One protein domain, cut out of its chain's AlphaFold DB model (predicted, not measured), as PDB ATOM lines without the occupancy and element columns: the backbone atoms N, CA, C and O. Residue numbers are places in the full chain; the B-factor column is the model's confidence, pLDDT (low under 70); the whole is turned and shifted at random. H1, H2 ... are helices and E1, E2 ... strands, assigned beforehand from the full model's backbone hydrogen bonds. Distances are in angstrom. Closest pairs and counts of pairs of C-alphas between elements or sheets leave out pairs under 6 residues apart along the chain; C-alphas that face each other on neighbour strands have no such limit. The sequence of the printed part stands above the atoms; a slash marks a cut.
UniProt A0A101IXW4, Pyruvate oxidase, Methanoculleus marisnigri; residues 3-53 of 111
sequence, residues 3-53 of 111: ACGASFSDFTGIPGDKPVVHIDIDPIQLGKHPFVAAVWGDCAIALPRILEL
ATOM      1  N   ALA A   3     166.705 118.638 153.920       93.75
ATOM      2  CA  ALA A   3     166.035 118.710 155.208       93.75
ATOM      3  C   ALA A   3     167.094 118.614 156.310       93.75
ATOM      4  O   ALA A   3     167.887 117.675 156.311       93.75
ATOM      5  N   CYS A   4     167.114 119.591 157.213       95.12
ATOM      6  CA  CYS A   4     168.098 119.703 158.288       95.12
ATOM      7  C   CYS A   4     167.355 119.724 159.629       95.12
ATOM      8  O   CYS A   4     166.616 120.675 159.877       95.12
ATOM      9  N   GLY A   5     167.524 118.691 160.462       93.31
ATOM     10  CA  GLY A   5     166.863 118.583 161.770       93.31
ATOM     11  C   GLY A   5     165.333 118.517 161.686       93.31
ATOM     12  O   GLY A   5     164.643 119.149 162.486       93.31
ATOM     13  N   ALA A   6     164.794 117.846 160.663       90.81
ATOM     14  CA  ALA A   6     163.364 117.832 160.377       90.81
ATOM     15  C   ALA A   6     162.726 116.509 160.820       90.81
ATOM     16  O   ALA A   6     163.088 115.437 160.347       90.81
ATOM     17  N   SER A   7     161.691 116.583 161.660       87.00
ATOM     18  CA  SER A   7     161.030 115.383 162.190       87.00
ATOM     19  C   SER A   7     159.996 114.745 161.252       87.00
ATOM     20  O   SER A   7     159.474 113.680 161.575       87.00
ATOM     21  N   PHE A   8     159.646 115.411 160.142       88.00
ATOM     22  CA  PHE A   8     158.597 115.000 159.191       88.00
ATOM     23  C   PHE A   8     157.246 114.661 159.839       88.00
ATOM     24  O   PHE A   8     156.636 113.640 159.536       88.00
ATOM     25  N   SER A   9     156.764 115.522 160.740       85.12
ATOM     26  CA  SER A   9     155.380 115.422 161.217       85.12
ATOM     27  C   SER A   9     154.381 115.843 160.130       85.12
ATOM     28  O   SER A   9     154.733 116.561 159.185       85.12
ATOM     29  N   ASP A  10     153.112 115.472 160.312       83.56
ATOM     30  CA  ASP A  10     152.017 115.784 159.377       83.56
ATOM     31  C   ASP A  10     151.808 117.295 159.149       83.56
ATOM     32  O   ASP A  10     151.202 117.709 158.162       83.56
ATOM     33  N   PHE A  11     152.352 118.146 160.026       82.38
ATOM     34  CA  PHE A  11     152.231 119.606 159.960       82.38
ATOM     35  C   PHE A  11     153.429 120.305 159.302       82.38
ATOM     36  O   PHE A  11     153.501 121.531 159.300       82.38
ATOM     37  N   THR A  12     154.382 119.556 158.740       78.56
ATOM     38  CA  THR A  12     155.573 120.142 158.093       78.56
ATOM     39  C   THR A  12     155.287 120.758 156.722       78.56
ATOM     40  O   THR A  12     156.088 121.553 156.235       78.56
ATOM     41  N   GLY A  13     154.172 120.393 156.076       82.75
ATOM     42  CA  GLY A  13     153.843 120.844 154.718       82.75
ATOM     43  C   GLY A  13     154.792 120.311 153.636       82.75
ATOM     44  O   GLY A  13     154.781 120.805 152.507       82.75
ATOM     45  N   ILE A  14     155.625 119.319 153.963       83.25
ATOM     46  CA  ILE A  14     156.544 118.683 153.018       83.25
ATOM     47  C   ILE A  14     155.762 117.642 152.201       83.25
ATOM     48  O   ILE A  14     155.089 116.798 152.796       83.25
ATOM     49  N   PRO A  15     155.833 117.664 150.855       86.75
ATOM     50  CA  PRO A  15     155.205 116.634 150.032       86.75
ATOM     51  C   PRO A  15     155.776 115.250 150.359       86.75
ATOM     52  O   PRO A  15     156.978 115.033 150.195       86.75
ATOM     53  N   GLY A  16     154.911 114.328 150.793       86.69
ATOM     54  CA  GLY A  16     155.314 113.018 151.323       86.69
ATOM     55  C   GLY A  16     156.026 112.098 150.326       86.69
ATOM     56  O   GLY A  16     156.676 111.135 150.720       86.69
ATOM     57  N   ASP A  17     155.926 112.386 149.031       88.81
ATOM     58  CA  ASP A  17     156.522 111.612 147.944       88.81
ATOM     59  C   ASP A  17     157.867 112.171 147.464       88.81
ATOM     60  O   ASP A  17     158.557 111.519 146.681       88.81
ATOM     61  N   LYS A  18     158.270 113.365 147.918       90.94
ATOM     62  CA  LYS A  18     159.456 114.058 147.406       90.94
ATOM     63  C   LYS A  18     160.733 113.571 148.095       90.94
ATOM     64  O   LYS A  18     160.951 113.915 149.254       90.94
ATOM     65  N   PRO A  19     161.652 112.874 147.401       93.06
ATOM     66  CA  PRO A  19     162.877 112.409 148.034       93.06
ATOM     67  C   PRO A  19     163.758 113.573 148.511       93.06
ATOM     68  O   PRO A  19     163.944 114.573 147.800       93.06
ATOM     69  N   VAL A  20     164.321 113.440 149.712       94.44
ATOM     70  CA  VAL A  20     165.156 114.471 150.351       94.44
ATOM     71  C   VAL A  20     166.611 114.032 150.531       94.44
ATOM     72  O   VAL A  20     166.914 112.845 150.612       94.44
ATOM     73  N   VAL A  21     167.520 114.999 150.642       95.50
ATOM     74  CA  VAL A  21     168.782 114.799 151.369       95.50
ATOM     75  C   VAL A  21     168.485 115.142 152.828       95.50
ATOM     76  O   VAL A  21     168.109 116.283 153.093       95.50
ATOM     77  N   HIS A  22     168.587 114.178 153.745       95.88
ATOM     78  CA  HIS A  22     168.237 114.375 155.157       95.88
ATOM     79  C   HIS A  22     169.489 114.420 156.038       95.88
ATOM     80  O   HIS A  22     170.308 113.506 155.985       95.88
ATOM     81  N   ILE A  23     169.638 115.472 156.840       97.38
ATOM     82  CA  ILE A  23     170.704 115.632 157.830       97.38
ATOM     83  C   ILE A  23     170.046 115.745 159.204       97.38
ATOM     84  O   ILE A  23     169.263 116.670 159.419       97.38
ATOM     85  N   ASP A  24     170.363 114.834 160.122       97.44
ATOM     86  CA  ASP A  24     169.818 114.872 161.482       97.44
ATOM     87  C   ASP A  24     170.830 114.360 162.514       97.44
ATOM     88  O   ASP A  24     171.635 113.467 162.230       97.44
ATOM     89  N   ILE A  25     170.784 114.932 163.716       97.69
ATOM     90  CA  ILE A  25     171.611 114.521 164.854       97.69
ATOM     91  C   ILE A  25     171.028 113.281 165.544       97.69
ATOM     92  O   ILE A  25     171.781 112.459 166.073       97.69
ATOM     93  N   ASP A  26     169.701 113.123 165.506       96.31
ATOM     94  CA  ASP A  26     168.992 111.959 166.021       96.31
ATOM     95  C   ASP A  26     168.838 110.911 164.901       96.31
ATOM     96  O   ASP A  26     168.083 111.120 163.943       96.31
ATOM     97  N   PRO A  27     169.513 109.749 165.005       94.75
ATOM     98  CA  PRO A  27     169.468 108.730 163.962       94.75
ATOM     99  C   PRO A  27     168.063 108.144 163.767       94.75
ATOM    100  O   PRO A  27     167.790 107.594 162.702       94.75
ATOM    101  N   ILE A  28     167.155 108.282 164.743       94.62
ATOM    102  CA  ILE A  28     165.767 107.808 164.632       94.62
ATOM    103  C   ILE A  28     164.979 108.632 163.605       94.62
ATOM    104  O   ILE A  28     164.017 108.126 163.029       94.62
ATOM    105  N   GLN A  29     165.353 109.890 163.344       93.56
ATOM    106  CA  GLN A  29     164.665 110.722 162.348       93.56
ATOM    107  C   GLN A  29     164.997 110.307 160.909       93.56
ATOM    108  O   GLN A  29     164.199 110.517 159.989       93.56
ATOM    109  N   LEU A  30     166.164 109.698 160.690       93.56
ATOM    110  CA  LEU A  30     166.602 109.281 159.365       93.56
ATOM    111  C   LEU A  30     165.721 108.135 158.846       93.56
ATOM    112  O   LEU A  30     165.430 107.174 159.549       93.56
ATOM    113  N   GLY A  31     165.279 108.239 157.591       90.06
ATOM    114  CA  GLY A  31     164.413 107.239 156.960       90.06
ATOM    115  C   GLY A  31     162.911 107.379 157.232       90.06
ATOM    116  O   GLY A  31     162.138 106.651 156.617       90.06
ATOM    117  N   LYS A  32     162.470 108.339 158.059       91.31
ATOM    118  CA  LYS A  32     161.033 108.641 158.253       91.31
ATOM    119  C   LYS A  32     160.342 109.223 157.016       91.31
ATOM    120  O   LYS A  32     159.122 109.176 156.914       91.31
ATOM    121  N   HIS A  33     161.120 109.761 156.084       92.12
ATOM    122  CA  HIS A  33     160.664 110.303 154.808       92.12
ATOM    123  C   HIS A  33     161.494 109.686 153.676       92.12
ATOM    124  O   HIS A  33     162.686 109.442 153.896       92.12
ATOM    125  N   PRO A  34     160.936 109.469 152.465       93.69
ATOM    126  CA  PRO A  34     161.726 109.109 151.290       93.69
ATOM    127  C   PRO A  34     162.980 109.977 151.146       93.69
ATOM    128  O   PRO A  34     162.893 111.208 151.156       93.69
ATOM    129  N   PHE A  35     164.145 109.345 151.005       94.69
ATOM    130  CA  PHE A  35     165.437 110.028 150.942       94.69
ATOM    131  C   PHE A  35     166.311 109.501 149.800       94.69
ATOM    132  O   PHE A  35     166.230 108.336 149.424       94.69
ATOM    133  N   VAL A  36     167.161 110.377 149.257       96.94
ATOM    134  CA  VAL A  36     168.227 110.018 148.298       96.94
ATOM    135  C   VAL A  36     169.578 109.840 148.985       96.94
ATOM    136  O   VAL A  36     170.424 109.092 148.509       96.94
ATOM    137  N   ALA A  37     169.780 110.534 150.104       95.88
ATOM    138  CA  ALA A  37     170.956 110.435 150.952       95.88
ATOM    139  C   ALA A  37     170.576 110.846 152.377       95.88
ATOM    140  O   ALA A  37     169.719 111.713 152.568       95.88
ATOM    141  N   ALA A  38     171.226 110.233 153.362       96.25
ATOM    142  CA  ALA A  38     171.050 110.544 154.771       96.25
ATOM    143  C   ALA A  38     172.420 110.770 155.421       96.25
ATOM    144  O   ALA A  38     173.349 109.992 155.197       96.25
ATOM    145  N   VAL A  39     172.543 111.832 156.211       96.81
ATOM    146  CA  VAL A  39     173.732 112.162 156.999       96.81
ATOM    147  C   VAL A  39     173.327 112.155 158.462       96.81
ATOM    148  O   VAL A  39     172.513 112.968 158.893       96.81
ATOM    149  N   TRP A  40     173.912 111.241 159.228       97.50
ATOM    150  CA  TRP A  40     173.792 111.260 160.678       97.50
ATOM    151  C   TRP A  40     174.866 112.176 161.267       97.50
ATOM    152  O   TRP A  40     176.059 111.876 161.177       97.50
ATOM    153  N   GLY A  41     174.455 113.307 161.835       96.50
ATOM    154  CA  GLY A  41     175.359 114.254 162.473       96.50
ATOM    155  C   GLY A  41     174.756 115.637 162.703       96.50
ATOM    156  O   GLY A  41     173.680 115.975 162.216       96.50
ATOM    157  N   ASP A  42     175.496 116.456 163.445       97.50
ATOM    158  CA  ASP A  42     175.154 117.854 163.696       97.50
ATOM    159  C   ASP A  42     175.201 118.675 162.392       97.50
ATOM    160  O   ASP A  42     176.205 118.659 161.672       97.50
ATOM    161  N   CYS A  43     174.135 119.426 162.101       97.12
ATOM    162  CA  CYS A  43     174.057 120.310 160.936       97.12
ATOM    163  C   CYS A  43     175.155 121.384 160.928       97.12
ATOM    164  O   CYS A  43     175.662 121.711 159.855       97.12
ATOM    165  N   ALA A  44     175.565 121.894 162.093       97.06
ATOM    166  CA  ALA A  44     176.648 122.866 162.220       97.06
ATOM    167  C   ALA A  44     178.006 122.295 161.780       97.06
ATOM    168  O   ALA A  44     178.887 123.055 161.387       97.06
ATOM    169  N   ILE A  45     178.174 120.969 161.800       97.44
ATOM    170  CA  ILE A  45     179.389 120.283 161.338       97.44
ATOM    171  C   ILE A  45     179.211 119.770 159.904       97.44
ATOM    172  O   ILE A  45     180.112 119.903 159.074       97.44
ATOM    173  N   ALA A  46     178.058 119.175 159.598       96.50
ATOM    174  CA  ALA A  46     177.790 118.549 158.310       96.50
ATOM    175  C   ALA A  46     177.648 119.573 157.175       96.50
ATOM    176  O   ALA A  46     178.219 119.365 156.106       96.50
ATOM    177  N   LEU A  47     176.928 120.683 157.387       96.38
ATOM    178  CA  LEU A  47     176.666 121.661 156.326       96.38
ATOM    179  C   LEU A  47     177.940 122.346 155.810       96.38
ATOM    180  O   LEU A  47     178.095 122.385 154.591       96.38
ATOM    181  N   PRO A  48     178.880 122.820 156.656       96.94
ATOM    182  CA  PRO A  48     180.145 123.366 156.159       96.94
ATOM    183  C   PRO A  48     180.946 122.357 155.331       96.94
ATOM    184  O   PRO A  48     181.430 122.690 154.256       96.94
ATOM    185  N   ARG A  49     181.007 121.091 155.765       96.50
ATOM    186  CA  ARG A  49     181.708 120.031 155.021       96.50
ATOM    187  C   ARG A  49     181.045 119.714 153.685       96.50
ATOM    188  O   ARG A  49     181.727 119.458 152.702       96.50
ATOM    189  N   ILE A  50     179.714 119.726 153.629       94.81
ATOM    190  CA  ILE A  50     178.984 119.567 152.365       94.81
ATOM    191  C   ILE A  50     179.259 120.764 151.452       94.81
ATOM    192  O   ILE A  50     179.453 120.572 150.253       94.81
ATOM    193  N   LEU A  51     179.309 121.980 152.010       95.75
ATOM    194  CA  LEU A  51     179.590 123.204 151.264       95.75
ATOM    195  C   LEU A  51     180.967 123.161 150.580       95.75
ATOM    196  O   LEU A  51     181.075 123.590 149.438       95.75
ATOM    197  N   GLU A  52     181.979 122.580 151.230       97.25
ATOM    198  CA  GLU A  52     183.323 122.370 150.658       97.25
ATOM    199  C   GLU A  52     183.333 121.429 149.437       97.25
ATOM    200  O   GLU A  52     184.246 121.487 148.614       97.25
ATOM    201  N   LEU A  53     182.328 120.559 149.305       96.19
ATOM    202  CA  LEU A  53     182.247 119.540 148.253       96.19
ATOM    203  C   LEU A  53     181.351 119.947 147.078       96.19
ATOM    204  O   LEU A  53     181.368 119.291 146.033       96.19
TER     205      LEU A  53
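AT A GLANCE: This is residues 3 to 53 of the 111 residues of the protein "Pyruvate oxidase" of Methanoculleus marisnigri (UniProt A0A101IXW4). A small ribbon of two parallel strands, E1 and E2, lies in the middle, with a wide loop within residues 3 to 19 reaching out at one end and helix H1 at the other, its residues 48 to 53 sticking out. The 51 printed residues hold E1, E2 and H1 in that order, a mixed class with under half in named elements. The whole is compact, radius of gyration of the C-alphas 10.9 A, yet elongated, 31 by 19 by 15 A.

IN THESE COORDINATES: After residues 3 to 19, E1 is residues 20 to 24, from C-alpha 20 at (165.156, 114.471, 150.351). E2 is residues 35 to 40, 12.9 A long. H1, residues 43 to 53, is 15.1 A long and ends at C-alpha 53, (182.247, 119.540, 148.253).

HOW THE PARTS SIT: Residues 3 to 4 pair parallel with residues 22 to 23 of E1. E1 and E2 are parallel at 13 degrees, with N 36 and O 20 at 2.8 A. The closest C-alphas of E1 and H1, Ile 23 and Cys 43, are 6.5 A apart. In H1, 4 of 7 O i to N i+4 and 6 of 8 O i to N i+3 pairs are within hydrogen-bond range.

THE WHOLE: The C-alphas farthest apart, Asp 10 and Glu 52, are 33.2 A apart. The printed part has no cut, no link between named elements is long, and no printed residue is under pLDDT 70.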